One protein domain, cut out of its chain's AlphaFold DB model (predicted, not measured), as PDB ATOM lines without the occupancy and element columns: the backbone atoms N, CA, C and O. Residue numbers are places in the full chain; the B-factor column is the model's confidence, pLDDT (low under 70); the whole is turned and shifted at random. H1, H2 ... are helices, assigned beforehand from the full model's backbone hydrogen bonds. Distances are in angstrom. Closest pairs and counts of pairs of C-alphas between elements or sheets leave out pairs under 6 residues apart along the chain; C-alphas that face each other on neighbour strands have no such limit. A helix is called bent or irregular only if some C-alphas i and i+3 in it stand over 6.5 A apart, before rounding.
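This is residues 8 to 98 and 217 to 235 of the 235 residues of a protein of Cetobacterium ceti (UniProt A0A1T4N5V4). The longest helix, H7, and H5 pack on H4, the core helix, and on each other; H2 crosses H4 on the side away from H5. H1 lies at one end, while H3 and the short H6 pack on the first part of H7. The 110 printed residues include seven named helices, H1 to H7 in chain order, and no named strand; the class is all helix, with mostly crossed packing. The whole is compact and rounded, radius of gyration of the C-alphas 12.5 A, spans 37 by 29 by 26 A.

H7, residues 217 to 233, is 24.4 A long and ends at C-alpha 233 (88.837, -24.854, 69.497). H4 is residues 53 to 68, 22.5 A; H5, 74 to 87, 19.9 A; H2, 26 to 36, 15.6 A; H3, 41 to 47; H6, 95 to 98. H1, residues 8 to 20, 19.8 A, begins at C-alpha 8 (89.728, 7.041, 77.972) and is irregular: C-alphas 9 and 12 are 7.2 A apart.

H7 touches H5, closest C-alphas Ala 74 and Ala 226 at 4.5 A, a steep tilt of 53 degrees, opposite ways. H4 touches H5, closest C-alphas Gly 62 and Ile 81 at 3.8 A. H2 touches H4, closest C-alphas Ala 29 and Ala 64 at 5.2 A. H3 touches residues 217 to 221 of H7, closest C-alphas Leu 44 and Ser 221 at 6.5 A. H6 touches H5, closest C-alphas Ile 78 and Glu 96 at 6.0 A. H1 only just touches H5, with 3 pairs of C-alphas within 8 A, the closest Ile 14 and Ala 87 at 5.5 A. Every O i to N i+4 pair is within hydrogen-bond range in H3, H4 and H7, against 7 of 9 in H1, 6 of 7 in H2 and 8 of 10 in H5; H6 is too short for such a pair.

The farthest C-alphas, Asn 9 and Asn 235, are 38.4 A apart. Residues 99 to 216 are not printed; C-alphas 98 and 217 are 12.6 A apart across this cut. Of the links printed whole, none is long. Residues 37 to 52, 93 to 95 and 234 to 235 are under pLDDT 70.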
ATOM      1  N   GLU A   8      88.895   6.105  78.747       83.75
ATOM      2  CA  GLU A   8      89.728   7.041  77.972       83.75
ATOM      3  C   GLU A   8      91.198   7.058  78.418       83.75
ATOM      4  O   GLU A   8      92.092   7.238  77.592       83.75
ATOM      5  N   ASN A   9      91.450   6.806  79.706       82.12
ATOM      6  CA  ASN A   9      92.797   6.784  80.273       82.12
ATOM      7  C   ASN A   9      93.527   5.460  80.008       82.12
ATOM      8  O   ASN A   9      94.741   5.466  79.846       82.12
ATOM      9  N   ASN A  10      92.802   4.337  79.951       83.88
ATOM     10  CA  ASN A  10      93.400   2.999  79.845       83.88
ATOM     11  C   ASN A  10      93.422   2.453  78.408       83.88
ATOM     12  O   ASN A  10      94.226   1.579  78.095       83.88
ATOM     13  N   ILE A  11      92.551   2.946  77.521       89.69
ATOM     14  CA  ILE A  11      92.343   2.336  76.200       89.69
ATOM     15  C   ILE A  11      93.603   2.329  75.333       89.69
ATOM     16  O   ILE A  11      93.842   1.359  74.630       89.69
ATOM     17  N   LYS A  12      94.455   3.359  75.421       89.62
ATOM     18  CA  LYS A  12      95.706   3.417  74.645       89.62
ATOM     19  C   LYS A  12      96.671   2.288  75.000       89.62
ATOM     20  O   LYS A  12      97.333   1.760  74.114       89.62
ATOM     21  N   GLU A  13      96.761   1.942  76.281       88.31
ATOM     22  CA  GLU A  13      97.612   0.849  76.754       88.31
ATOM     23  C   GLU A  13      97.027  -0.504  76.338       88.31
ATOM     24  O   GLU A  13      97.733  -1.341  75.780       88.31
ATOM     25  N   ILE A  14      95.715  -0.676  76.521       91.12
ATOM     26  CA  ILE A  14      94.992  -1.902  76.156       91.12
ATOM     27  C   ILE A  14      95.065  -2.169  74.646       91.12
ATOM     28  O   ILE A  14      95.402  -3.278  74.236       91.12
ATOM     29  N   ASP A  15      94.794  -1.158  73.817       91.44
ATOM     30  CA  ASP A  15      94.923  -1.261  72.360       91.44
ATOM     31  C   ASP A  15      96.384  -1.514  71.963       91.44
ATOM     32  O   ASP A  15      96.641  -2.255  71.018       91.44
ATOM     33  N   GLY A  16      97.355  -0.952  72.691       91.81
ATOM     34  CA  GLY A  16      98.776  -1.262  72.520       91.81
ATOM     35  C   GLY A  16      99.056  -2.760  72.654       91.81
ATOM     36  O   GLY A  16      99.612  -3.356  71.732       91.81
ATOM     37  N   VAL A  17      98.586  -3.377  73.742       93.00
ATOM     38  CA  VAL A  17      98.713  -4.828  73.970       93.00
ATOM     39  C   VAL A  17      97.999  -5.623  72.878       93.00
ATOM     40  O   VAL A  17      98.580  -6.547  72.321       93.00
ATOM     41  N   LEU A  18      96.761  -5.275  72.521       92.81
ATOM     42  CA  LEU A  18      96.012  -5.974  71.467       92.81
ATOM     43  C   LEU A  18      96.729  -5.926  70.107       92.81
ATOM     44  O   LEU A  18      96.785  -6.937  69.397       92.81
ATOM     45  N   ASN A  19      97.325  -4.783  69.768       93.44
ATOM     46  CA  ASN A  19      98.051  -4.597  68.516       93.44
ATOM     47  C   ASN A  19      99.304  -5.480  68.423       93.44
ATOM     48  O   ASN A  19      99.613  -5.947  67.325       93.44
ATOM     49  N   GLU A  20      99.985  -5.781  69.537       94.25
ATOM     50  CA  GLU A  20     101.117  -6.731  69.562       94.25
ATOM     51  C   GLU A  20     100.714  -8.130  69.075       94.25
ATOM     52  O   GLU A  20     101.517  -8.838  68.468       94.25
ATOM     53  N   TYR A  21      99.448  -8.505  69.272       93.19
ATOM     54  CA  TYR A  21      98.878  -9.771  68.808       93.19
ATOM     55  C   TYR A  21      98.083  -9.620  67.501       93.19
ATOM     56  O   TYR A  21      97.459 -10.570  67.032       93.19
ATOM     57  N   GLY A  22      98.101  -8.450  66.858       92.06
ATOM     58  CA  GLY A  22      97.388  -8.212  65.602       92.06
ATOM     59  C   GLY A  22      95.865  -8.200  65.759       92.06
ATOM     60  O   GLY A  22      95.157  -8.743  64.902       92.06
ATOM     61  N   ILE A  23      95.378  -7.628  66.862       93.50
ATOM     62  CA  ILE A  23      93.970  -7.309  67.119       93.50
ATOM     63  C   ILE A  23      93.869  -5.782  67.207       93.50
ATOM     64  O   ILE A  23      94.562  -5.165  68.009       93.50
ATOM     65  N   LYS A  24      93.028  -5.158  66.381       91.06
ATOM     66  CA  LYS A  24      93.003  -3.698  66.207       91.06
ATOM     67  C   LYS A  24      92.500  -2.948  67.436       91.06
ATOM     68  O   LYS A  24      92.967  -1.846  67.707       91.06
ATOM     69  N   ASN A  25      91.473  -3.483  68.092       91.31
ATOM     70  CA  ASN A  25      90.805  -2.865  69.234       91.31
ATOM     71  C   ASN A  25      89.905  -3.876  69.961       91.31
ATOM     72  O   ASN A  25      89.728  -5.019  69.528       91.31
ATOM     73  N   LEU A  26      89.292  -3.430  71.057       89.62
ATOM     74  CA  LEU A  26      88.377  -4.244  71.860       89.62
ATOM     75  C   LEU A  26      87.158  -4.769  71.091       89.62
ATOM     76  O   LEU A  26      86.683  -5.865  71.375       89.62
ATOM     77  N   GLU A  27      86.649  -4.029  70.110       89.69
ATOM     78  CA  GLU A  27      85.504  -4.473  69.313       89.69
ATOM     79  C   GLU A  27      85.875  -5.660  68.414       89.69
ATOM     80  O   GLU A  27      85.142  -6.648  68.362       89.69
ATOM     81  N   GLU A  28      87.052  -5.627  67.782       90.38
ATOM     82  CA  GLU A  28      87.591  -6.785  67.062       90.38
ATOM     83  C   GLU A  28      87.843  -7.962  68.012       90.38
ATOM     84  O   GLU A  28      87.474  -9.090  67.685       90.38
ATOM     85  N   ALA A  29      88.395  -7.712  69.206       90.06
ATOM     86  CA  ALA A  29      88.601  -8.751  70.217       90.06
ATOM     87  C   ALA A  29      87.282  -9.448  70.595       90.06
ATOM     88  O   ALA A  29      87.213 -10.679  70.638       90.06
ATOM     89  N   LYS A  30      86.214  -8.670  70.811       88.19
ATOM     90  CA  LYS A  30      84.879  -9.201  71.099       88.19
ATOM     91  C   LYS A  30      84.319  -9.989  69.920       88.19
ATOM     92  O   LYS A  30      83.866 -11.104  70.127       88.19
ATOM     93  N   ASN A  31      84.403  -9.468  68.697       88.38
ATOM     94  CA  ASN A  31      83.915 -10.172  67.505       88.38
ATOM     95  C   ASN A  31      84.658 -11.501  67.268       88.38
ATOM     96  O   ASN A  31      84.052 -12.500  66.873       88.38
ATOM     97  N   LEU A  32      85.967 -11.542  67.537       86.81
ATOM     98  CA  LEU A  32      86.761 -12.773  67.495       86.81
ATOM     99  C   LEU A  32      86.293 -13.790  68.538       86.81
ATOM    100  O   LEU A  32      86.205 -14.974  68.224       86.81
ATOM    101  N   CYS A  33      85.981 -13.334  69.752       86.19
ATOM    102  CA  CYS A  33      85.428 -14.197  70.790       86.19
ATOM    103  C   CYS A  33      84.027 -14.680  70.407       86.19
ATOM    104  O   CYS A  33      83.839 -15.881  70.309       86.19
ATOM    105  N   ASP A  34      83.093 -13.783  70.091       82.56
ATOM    106  CA  ASP A  34      81.694 -14.105  69.771       82.56
ATOM    107  C   ASP A  34      81.543 -15.057  68.570       82.56
ATOM    108  O   ASP A  34      80.590 -15.829  68.502       82.56
ATOM    109  N   SER A  35      82.466 -15.003  67.603       77.88
ATOM    110  CA  SER A  35      82.423 -15.859  66.407       77.88
ATOM    111  C   SER A  35      82.944 -17.279  66.625       77.88
ATOM    112  O   SER A  35      82.644 -18.157  65.816       77.88
ATOM    113  N   LYS A  36      83.746 -17.515  67.669       73.19
ATOM    114  CA  LYS A  36      84.455 -18.790  67.872       73.19
ATOM    115  C   LYS A  36      84.181 -19.432  69.214       73.19
ATOM    116  O   LYS A  36      84.100 -20.650  69.300       73.19
ATOM    117  N   ILE A  37      84.078 -18.623  70.253       69.00
ATOM    118  CA  ILE A  37      83.823 -19.067  71.605       69.00
ATOM    119  C   ILE A  37      82.390 -18.684  71.925       69.00
ATOM    120  O   ILE A  37      82.001 -17.526  71.794       69.00
ATOM    121  N   GLU A  38      81.607 -19.639  72.416       61.12
ATOM    122  CA  GLU A  38      80.401 -19.293  73.151       61.12
ATOM    123  C   GLU A  38      80.876 -18.648  74.459       61.12
ATOM    124  O   GLU A  38      81.140 -19.313  75.460       61.12
ATOM    125  N   PHE A  39      81.153 -17.348  74.378       60.62
ATOM    126  CA  PHE A  39      81.726 -16.523  75.425       60.62
ATOM    127  C   PHE A  39      80.647 -15.548  75.850       60.62
ATOM    128  O   PHE A  39      80.593 -14.412  75.373       60.62
ATOM    129  N   PRO A  40      79.723 -15.946  76.731       56.44
ATOM    130  CA  PRO A  40      78.740 -15.004  77.172       56.44
ATOM    131  C   PRO A  40      79.498 -14.147  78.176       56.44
ATOM    132  O   PRO A  40      79.856 -14.585  79.267       56.44
ATOM    133  N   TYR A  41      79.718 -12.893  77.818       62.59
ATOM    134  CA  TYR A  41      79.816 -11.792  78.772       62.59
ATOM    135  C   TYR A  41      78.869 -12.001  79.981       62.59
ATOM    136  O   TYR A  41      79.222 -11.767  81.134       62.59
ATOM    137  N   GLU A  42      77.689 -12.572  79.709       62.16
ATOM    138  CA  GLU A  42      76.695 -13.058  80.667       62.16
ATOM    139  C   GLU A  42      77.151 -14.218  81.579       62.16
ATOM    140  O   GLU A  42      76.746 -14.273  82.731       62.16
ATOM    141  N   THR A  43      77.995 -15.146  81.130       63.50
ATOM    142  CA  THR A  43      78.562 -16.229  81.954       63.50
ATOM    143  C   THR A  43      79.575 -15.672  82.940       63.50
ATOM    144  O   THR A  43      79.538 -16.051  84.107       63.50
ATOM    145  N   LEU A  44      80.418 -14.724  82.520       66.75
ATOM    146  CA  LEU A  44      81.306 -14.010  83.444       66.75
ATOM    147  C   LEU A  44      80.501 -13.217  84.483       66.75
ATOM    148  O   LEU A  44      80.785 -13.314  85.677       66.75
ATOM    149  N   ARG A  45      79.426 -12.539  84.058       66.81
ATOM    150  CA  ARG A  45      78.477 -11.888  84.976       66.81
ATOM    151  C   ARG A  45      77.763 -12.873  85.907       66.81
ATOM    152  O   ARG A  45      77.544 -12.547  87.065       66.81
ATOM    153  N   LYS A  46      77.413 -14.081  85.460       63.84
ATOM    154  CA  LYS A  46      76.777 -15.104  86.314       63.84
ATOM    155  C   LYS A  46      77.746 -15.717  87.324       63.84
ATOM    156  O   LYS A  46      77.350 -15.976  88.455       63.84
ATOM    157  N   LEU A  47      78.998 -15.952  86.930       61.59
ATOM    158  CA  LEU A  47      80.038 -16.508  87.806       61.59
ATOM    159  C   LEU A  47      80.468 -15.515  88.893       61.59
ATOM    160  O   LEU A  47      80.824 -15.931  89.997       61.59
ATOM    161  N   ALA A  48      80.407 -14.218  88.589       53.44
ATOM    162  CA  ALA A  48      80.671 -13.136  89.522       53.44
ATOM    163  C   ALA A  48      79.742 -11.940  89.213       53.44
ATOM    164  O   ALA A  48      80.113 -11.077  88.417       53.44
ATOM    165  N   PRO A  49      78.565 -11.827  89.863       51.06
ATOM    166  CA  PRO A  49      77.595 -10.745  89.613       51.06
ATOM    167  C   PRO A  49      78.150  -9.326  89.797       51.06
ATOM    168  O   PRO A  49      77.587  -8.370  89.276       51.06
ATOM    169  N   ILE A  50      79.267  -9.192  90.522       52.53
ATOM    170  CA  ILE A  50      79.954  -7.926  90.828       52.53
ATOM    171  C   ILE A  50      81.130  -7.676  89.851       52.53
ATOM    172  O   ILE A  50      81.926  -6.761  90.035       52.53
ATOM    173  N   SER A  51      81.276  -8.482  88.793       58.91
ATOM    174  CA  SER A  51      82.272  -8.265  87.740       58.91
ATOM    175  C   SER A  51      81.992  -6.942  87.019       58.91
ATOM    176  O   SER A  51      81.180  -6.898  86.095       58.91
ATOM    177  N   TYR A  52      82.673  -5.870  87.443       69.38
ATOM    178  CA  TYR A  52      82.763  -4.599  86.724       69.38
ATOM    179  C   TYR A  52      83.004  -4.883  85.240       69.38
ATOM    180  O   TYR A  52      83.841  -5.724  84.920       69.38
ATOM    181  N   ASP A  53      82.312  -4.188  84.333       79.06
ATOM    182  CA  ASP A  53      82.422  -4.406  82.879       79.06
ATOM    183  C   ASP A  53      83.896  -4.457  82.405       79.06
ATOM    184  O   ASP A  53      84.252  -5.224  81.512       79.06
ATOM    185  N   ARG A  54      84.789  -3.740  83.105       84.12
ATOM    186  CA  ARG A  54      86.255  -3.810  82.973       84.12
ATOM    187  C   ARG A  54      86.823  -5.237  83.028       84.12
ATOM    188  O   ARG A  54      87.660  -5.585  82.203       84.12
ATOM    189  N   ALA A  55      86.400  -6.058  83.988       81.44
ATOM    190  CA  ALA A  55      86.866  -7.434  84.145       81.44
ATOM    191  C   ALA A  55      86.392  -8.322  82.989       81.44
ATOM    192  O   ALA A  55      87.185  -9.095  82.455       81.44
ATOM    193  N   CYS A  56      85.141  -8.166  82.543       84.25
ATOM    194  CA  CYS A  56      84.643  -8.872  81.363       84.25
ATOM    195  C   CYS A  56      85.487  -8.545  80.122       84.25
ATOM    196  O   CYS A  56      85.914  -9.454  79.413       84.25
ATOM    197  N   TRP A  57      85.790  -7.263  79.898       87.50
ATOM    198  CA  TRP A  57      86.650  -6.828  78.793       87.50
ATOM    199  C   TRP A  57      88.088  -7.339  78.904       87.50
ATOM    200  O   TRP A  57      88.691  -7.684  77.887       87.50
ATOM    201  N   ALA A  58      88.620  -7.464  80.118       89.19
ATOM    202  CA  ALA A  58      89.933  -8.056  80.350       89.19
ATOM    203  C   ALA A  58      89.981  -9.545  79.957       89.19
ATOM    204  O   ALA A  58      90.913  -9.981  79.278       89.19
ATOM    205  N   TYR A  59      88.945 -10.316  80.303       87.88
ATOM    206  CA  TYR A  59      88.832 -11.712  79.870       87.88
ATOM    207  C   TYR A  59      88.582 -11.850  78.362       87.88
ATOM    208  O   TYR A  59      89.157 -12.750  77.757       87.88
ATOM    209  N   ILE A  60      87.793 -10.959  77.744       89.19
ATOM    210  CA  ILE A  60      87.618 -10.913  76.276       89.19
ATOM    211  C   ILE A  60      88.964 -10.672  75.590       89.19
ATOM    212  O   ILE A  60      89.311 -11.372  74.646       89.19
ATOM    213  N   THR A  61      89.742  -9.711  76.089       91.06
ATOM    214  CA  THR A  61      91.074  -9.382  75.564       91.06
ATOM    215  C   THR A  61      91.981 -10.609  75.623       91.06
ATOM    216  O   THR A  61      92.563 -11.001  74.615       91.06
ATOM    217  N   GLY A  62      92.045 -11.272  76.779       91.25
ATOM    218  CA  GLY A  62      92.858 -12.471  76.956       91.25
ATOM    219  C   GLY A  62      92.407 -13.660  76.100       91.25
ATOM    220  O   GLY A  62      93.235 -14.350  75.506       91.25
ATOM    221  N   ALA A  63      91.096 -13.875  75.977       89.56
ATOM    222  CA  ALA A  63      90.537 -14.917  75.121       89.56
ATOM    223  C   ALA A  63      90.824 -14.652  73.634       89.56
ATOM    224  O   ALA A  63      91.234 -15.566  72.922       89.56
ATOM    225  N   ALA A  64      90.692 -13.407  73.170       91.19
ATOM    226  CA  ALA A  64      90.997 -13.036  71.792       91.19
ATOM    227  C   ALA A  64      92.476 -13.269  71.449       91.19
ATOM    228  O   ALA A  64      92.776 -13.811  70.382       91.19
ATOM    229  N   ILE A  65      93.391 -12.935  72.367       92.44
ATOM    230  CA  ILE A  65      94.825 -13.230  72.228       92.44
ATOM    231  C   ILE A  65      95.049 -14.747  72.118       92.44
ATOM    232  O   ILE A  65      95.720 -15.201  71.190       92.44
ATOM    233  N   ALA A  66      94.424 -15.544  72.991       91.00
ATOM    234  CA  ALA A  66      94.539 -17.004  72.968       91.00
ATOM    235  C   ALA A  66      94.045 -17.620  71.648       91.00
ATOM    236  O   ALA A  66      94.711 -18.481  71.064       91.00
ATOM    237  N   ILE A  67      92.901 -17.144  71.141       88.25
ATOM    238  CA  ILE A  67      92.354 -17.537  69.835       88.25
ATOM    239  C   ILE A  67      93.349 -17.204  68.723       88.25
ATOM    240  O   ILE A  67      93.601 -18.031  67.847       88.25
ATOM    241  N   LYS A  68      93.897 -15.987  68.733       90.81
ATOM    242  CA  LYS A  68      94.810 -15.502  67.694       90.81
ATOM    243  C   LYS A  68      96.124 -16.284  67.680       90.81
ATOM    244  O   LYS A  68      96.636 -16.600  66.609       90.81
ATOM    245  N   ASN A  69      96.600 -16.680  68.857       90.44
ATOM    246  CA  ASN A  69      97.755 -17.553  69.046       90.44
ATOM    247  C   ASN A  69      97.458 -19.044  68.786       90.44
ATOM    248  O   ASN A  69      98.350 -19.878  68.962       90.44
ATOM    249  N   ASN A  70      96.235 -19.393  68.367       87.62
ATOM    250  CA  ASN A  70      95.769 -20.761  68.123       87.62
ATOM    251  C   ASN A  70      95.966 -21.702  69.329       87.62
ATOM    252  O   ASN A  70      96.313 -22.875  69.163       87.62
ATOM    253  N   LYS A  71      95.764 -21.201  70.555       87.56
ATOM    254  CA  LYS A  71      95.875 -22.003  71.784       87.56
ATOM    255  C   LYS A  71      94.632 -22.863  71.986       87.56
ATOM    256  O   LYS A  71      93.661 -22.425  72.588       87.56
ATOM    257  N   SER A  72      94.673 -24.109  71.520       82.88
ATOM    258  CA  SER A  72      93.537 -25.041  71.600       82.88
ATOM    259  C   SER A  72      93.399 -25.777  72.937       82.88
ATOM    260  O   SER A  72      92.419 -26.487  73.144       82.88
ATOM    261  N   LYS A  73      94.359 -25.628  73.859       87.69
ATOM    262  CA  LYS A  73      94.328 -26.247  75.196       87.69
ATOM    263  C   LYS A  73      94.222 -25.192  76.289       87.69
ATOM    264  O   LYS A  73      94.964 -24.210  76.269       87.69
ATOM    265  N   ALA A  74      93.417 -25.461  77.313       85.88
ATOM    266  CA  ALA A  74      93.208 -24.595  78.470       85.88
ATOM    267  C   ALA A  74      94.538 -24.241  79.148       85.88
ATOM    268  O   ALA A  74      94.791 -23.079  79.443       85.88
ATOM    269  N   LYS A  75      95.438 -25.225  79.304       86.25
ATOM    270  CA  LYS A  75      96.788 -25.029  79.874       86.25
ATOM    271  C   LYS A  75      97.610 -23.974  79.138       86.25
ATOM    272  O   LYS A  75      98.412 -23.286  79.755       86.25
ATOM    273  N   GLU A  76      97.446 -23.880  77.823       88.81
ATOM    274  CA  GLU A  76      98.202 -22.945  76.991       88.81
ATOM    275  C   GLU A  76      97.525 -21.572  76.954       88.81
ATOM    276  O   GLU A  76      98.214 -20.555  76.964       88.81
ATOM    277  N   ALA A  77      96.190 -21.547  76.982       88.88
ATOM    278  CA  ALA A  77      95.391 -20.328  76.955       88.88
ATOM    279  C   ALA A  77      95.531 -19.467  78.224       88.88
ATOM    280  O   ALA A  77      95.364 -18.255  78.148       88.88
ATOM    281  N   ILE A  78      95.865 -20.042  79.389       89.62
ATOM    282  CA  ILE A  78      95.975 -19.282  80.655       89.62
ATOM    283  C   ILE A  78      96.998 -18.145  80.570       89.62
ATOM    284  O   ILE A  78      96.757 -17.076  81.135       89.62
ATOM    285  N   LYS A  79      98.119 -18.350  79.871       89.69
ATOM    286  CA  LYS A  79      99.145 -17.312  79.668       89.69
ATOM    287  C   LYS A  79      98.565 -16.092  78.968       89.69
ATOM    288  O   LYS A  79      98.672 -14.970  79.456       89.69
ATOM    289  N   ASP A  80      97.861 -16.350  77.877       91.38
ATOM    290  CA  ASP A  80      97.226 -15.330  77.050       91.38
ATOM    291  C   ASP A  80      96.065 -14.651  77.802       91.38
ATOM    292  O   ASP A  80      95.927 -13.426  77.766       91.38
ATOM    293  N   ILE A  81      95.306 -15.409  78.605       89.56
ATOM    294  CA  ILE A  81      94.291 -14.853  79.513       89.56
ATOM    295  C   ILE A  81      94.921 -13.889  80.529       89.56
ATOM    296  O   ILE A  81      94.376 -12.809  80.764       89.56
ATOM    297  N   ASN A  82      96.070 -14.232  81.120       89.06
ATOM    298  CA  ASN A  82      96.745 -13.357  82.083       89.06
ATOM    299  C   ASN A  82      97.338 -12.103  81.444       89.06
ATOM    300  O   ASN A  82      97.332 -11.053  82.085       89.06
ATOM    301  N   ILE A  83      97.802 -12.176  80.195       90.38
ATOM    302  CA  ILE A  83      98.205 -10.985  79.435       90.38
ATOM    303  C   ILE A  83      97.017 -10.019  79.330       90.38
ATOM    304  O   ILE A  83      97.149  -8.849  79.691       90.38
ATOM    305  N   GLY A  84      95.837 -10.526  78.954       89.94
ATOM    306  CA  GLY A  84      94.604  -9.736  78.918       89.94
ATOM    307  C   GLY A  84      94.208  -9.157  80.279       89.94
ATOM    308  O   GLY A  84      93.899  -7.974  80.377       89.94
ATOM    309  N   LEU A  85      94.273  -9.946  81.355       88.25
ATOM    310  CA  LEU A  85      93.974  -9.465  82.711       88.25
ATOM    311  C   LEU A  85      94.928  -8.361  83.177       88.25
ATOM    312  O   LEU A  85      94.488  -7.375  83.774       88.25
ATOM    313  N   ASN A  86      96.220  -8.517  82.901       88.38
ATOM    314  CA  ASN A  86      97.245  -7.562  83.308       88.38
ATOM    315  C   ASN A  86      97.193  -6.264  82.496       88.38
ATOM    316  O   ASN A  86      97.502  -5.219  83.055       88.38
ATOM    317  N   ALA A  87      96.715  -6.288  81.248       88.50
ATOM    318  CA  ALA A  87      96.483  -5.070  80.462       88.50
ATOM    319  C   ALA A  87      95.435  -4.132  81.095       88.50
ATOM    320  O   ALA A  87      95.400  -2.940  80.810       88.50
ATOM    321  N   PHE A  88      94.573  -4.659  81.970       87.06
ATOM    322  CA  PHE A  88      93.510  -3.897  82.624       87.06
ATOM    323  C   PHE A  88      93.815  -3.571  84.089       87.06
ATOM    324  O   PHE A  88      92.954  -2.975  84.744       87.06
ATOM    325  N   ARG A  89      94.980  -3.936  84.640       80.00
ATOM    326  CA  ARG A  89      95.307  -3.745  86.066       80.00
ATOM    327  C   ARG A  89      96.668  -3.080  86.242       80.00
ATOM    328  O   ARG A  89      97.663  -3.550  85.717       80.00
ATOM    329  N   GLU A  90      96.724  -2.062  87.099       71.00
ATOM    330  CA  GLU A  90      97.988  -1.408  87.481       71.00
ATOM    331  C   GLU A  90      98.925  -2.368  88.232       71.00
ATOM    332  O   GLU A  90     100.139  -2.373  88.031       71.00
ATOM    333  N   LYS A  91      98.354  -3.222  89.093       73.94
ATOM    334  CA  LYS A  91      99.082  -4.288  89.778       73.94
ATOM    335  C   LYS A  91      98.864  -5.604  89.044       73.94
ATOM    336  O   LYS A  91      97.749  -6.129  89.033       73.94
ATOM    337  N   LYS A  92      99.949  -6.143  88.485       74.38
ATOM    338  CA  LYS A  92      99.943  -7.449  87.827       74.38
ATOM    339  C   LYS A  92      99.542  -8.544  88.812       74.38
ATOM    340  O   LYS A  92      99.971  -8.536  89.968       74.38
ATOM    341  N   ILE A  93      98.715  -9.470  88.348       68.69
ATOM    342  CA  ILE A  93      98.319 -10.661  89.096       68.69
ATOM    343  C   ILE A  93      99.087 -11.848  88.536       68.69
ATOM    344  O   ILE A  93      99.304 -11.947  87.328       68.69
ATOM    345  N   GLU A  94      99.400 -12.793  89.410       66.88
ATOM    346  CA  GLU A  94      99.979 -14.081  89.041       66.88
ATOM    347  C   GLU A  94      98.950 -15.220  89.168       66.88
ATOM    348  O   GLU A  94      99.280 -16.334  89.576       66.88
ATOM    349  N   THR A  95      97.682 -14.964  88.811       67.38
ATOM    350  CA  THR A  95      96.624 -15.997  88.793       67.38
ATOM    351  C   THR A  95      96.975 -17.146  87.842       67.38
ATOM    352  O   THR A  95      96.548 -18.281  88.065       67.38
ATOM    353  N   GLU A  96      97.813 -16.883  86.826       71.31
ATOM    354  CA  GLU A  96      98.427 -17.900  85.960       71.31
ATOM    355  C   GLU A  96      98.965 -19.086  86.747       71.31
ATOM    356  O   GLU A  96      98.688 -20.234  86.394       71.31
ATOM    357  N   ASN A  97      99.717 -18.808  87.812       77.88
ATOM    358  CA  ASN A  97     100.476 -19.823  88.522       77.88
ATOM    359  C   ASN A  97      99.530 -20.820  89.194       77.88
ATOM    360  O   ASN A  97      99.710 -22.029  89.061       77.88
ATOM    361  N   ILE A  98      98.466 -20.331  89.835       85.38
ATOM    362  CA  ILE A  98      97.513 -21.191  90.544       85.38
ATOM    363  C   ILE A  98      96.663 -21.995  89.558       85.38
ATOM    364  O   ILE A  98      96.542 -23.209  89.704       85.38
ATOM    365  N   LEU A 217      87.504 -15.053  92.921       73.94
ATOM    366  CA  LEU A 217      86.733 -14.835  91.696       73.94
ATOM    367  C   LEU A 217      87.608 -14.845  90.435       73.94
ATOM    368  O   LEU A 217      87.116 -15.195  89.357       73.94
ATOM    369  N   THR A 218      88.889 -14.484  90.562       79.00
ATOM    370  CA  THR A 218      89.834 -14.478  89.443       79.00
ATOM    371  C   THR A 218      90.116 -15.904  89.000       79.00
ATOM    372  O   THR A 218      89.971 -16.206  87.822       79.00
ATOM    373  N   ILE A 219      90.413 -16.807  89.941       82.75
ATOM    374  CA  ILE A 219      90.636 -18.231  89.646       82.75
ATOM    375  C   ILE A 219      89.413 -18.826  88.942       82.75
ATOM    376  O   ILE A 219      89.554 -19.422  87.875       82.75
ATOM    377  N   SER A 220      88.210 -18.628  89.493       81.00
ATOM    378  CA  SER A 220      86.980 -19.186  88.911       81.00
ATOM    379  C   SER A 220      86.740 -18.690  87.479       81.00
ATOM    380  O   SER A 220      86.496 -19.476  86.562       81.00
ATOM    381  N   SER A 221      86.874 -17.384  87.257       82.19
ATOM    382  CA  SER A 221      86.630 -16.786  85.943       82.19
ATOM    383  C   SER A 221      87.696 -17.202  84.920       82.19
ATOM    384  O   SER A 221      87.348 -17.579  83.802       82.19
ATOM    385  N   THR A 222      88.978 -17.235  85.303       86.94
ATOM    386  CA  THR A 222      90.066 -17.725  84.440       86.94
ATOM    387  C   THR A 222      89.847 -19.179  84.026       86.94
ATOM    388  O   THR A 222      90.024 -19.509  82.855       86.94
ATOM    389  N   ILE A 223      89.428 -20.046  84.954       87.19
ATOM    390  CA  ILE A 223      89.121 -21.450  84.657       87.19
ATOM    391  C   ILE A 223      87.989 -21.558  83.638       87.19
ATOM    392  O   ILE A 223      88.126 -22.272  82.645       87.19
ATOM    393  N   ALA A 224      86.881 -20.852  83.872       84.12
ATOM    394  CA  ALA A 224      85.717 -20.912  82.998       84.12
ATOM    395  C   ALA A 224      86.065 -20.490  81.563       84.12
ATOM    396  O   ALA A 224      85.690 -21.173  80.610       84.12
ATOM    397  N   VAL A 225      86.848 -19.418  81.412       84.50
ATOM    398  CA  VAL A 225      87.319 -18.942  80.107       84.50
ATOM    399  C   VAL A 225      88.264 -19.946  79.447       84.50
ATOM    400  O   VAL A 225      88.100 -20.252  78.269       84.50
ATOM    401  N   ALA A 226      89.223 -20.500  80.190       88.06
ATOM    402  CA  ALA A 226      90.177 -21.463  79.645       88.06
ATOM    403  C   ALA A 226      89.488 -22.747  79.144       88.06
ATOM    404  O   ALA A 226      89.826 -23.250  78.073       88.06
ATOM    405  N   ILE A 227      88.493 -23.250  79.885       86.56
ATOM    406  CA  ILE A 227      87.678 -24.401  79.470       86.56
ATOM    407  C   ILE A 227      86.844 -24.054  78.231       86.56
ATOM    408  O   ILE A 227      86.783 -24.858  77.303       86.56
ATOM    409  N   ALA A 228      86.236 -22.864  78.181       84.31
ATOM    410  CA  ALA A 228      85.460 -22.428  77.021       84.31
ATOM    411  C   ALA A 228      86.320 -22.371  75.747       84.31
ATOM    412  O   ALA A 228      85.892 -22.861  74.702       84.31
ATOM    413  N   ILE A 229      87.551 -21.853  75.838       85.44
ATOM    414  CA  ILE A 229      88.523 -21.842  74.731       85.44
ATOM    415  C   ILE A 229      88.846 -23.270  74.270       85.44
ATOM    416  O   ILE A 229      88.790 -23.561  73.077       85.44
ATOM    417  N   GLU A 230      89.153 -24.182  75.196       86.94
ATOM    418  CA  GLU A 230      89.493 -25.567  74.838       86.94
ATOM    419  C   GLU A 230      88.312 -26.316  74.209       86.94
ATOM    420  O   GLU A 230      88.489 -27.032  73.227       86.94
ATOM    421  N   ASN A 231      87.099 -26.139  74.733       82.19
ATOM    422  CA  ASN A 231      85.906 -26.802  74.204       82.19
ATOM    423  C   ASN A 231      85.517 -26.295  72.811       82.19
ATOM    424  O   ASN A 231      84.952 -27.047  72.022       82.19
ATOM    425  N   THR A 232      85.812 -25.033  72.506       76.38
ATOM    426  CA  THR A 232      85.430 -24.403  71.235       76.38
ATOM    427  C   THR A 232      86.460 -24.629  70.138       76.38
ATOM    428  O   THR A 232      86.074 -24.888  69.008       76.38
ATOM    429  N   LEU A 233      87.756 -24.616  70.464       72.88
ATOM    430  CA  LEU A 233      88.837 -24.854  69.497       72.88
ATOM    431  C   LEU A 233      89.152 -26.342  69.257       72.88
ATOM    432  O   LEU A 233      89.972 -26.658  68.395       72.88
ATOM    433  N   LYS A 234      88.557 -27.256  70.035       65.44
ATOM    434  CA  LYS A 234      88.596 -28.706  69.772       65.44
ATOM    435  C   LYS A 234      87.624 -29.157  68.675       65.44
ATOM    436  O   LYS A 234      87.830 -30.248  68.144       65.44
ATOM    437  N   ASN A 235      86.592 -28.361  68.392       51.16
ATOM    438  CA  ASN A 235      85.580 -28.608  67.359       51.16
ATOM    439  C   ASN A 235      85.903 -27.823  66.084       51.16
ATOM    440  O   ASN A 235      85.474 -28.293  65.007       51.16
TER     441      ASN A 235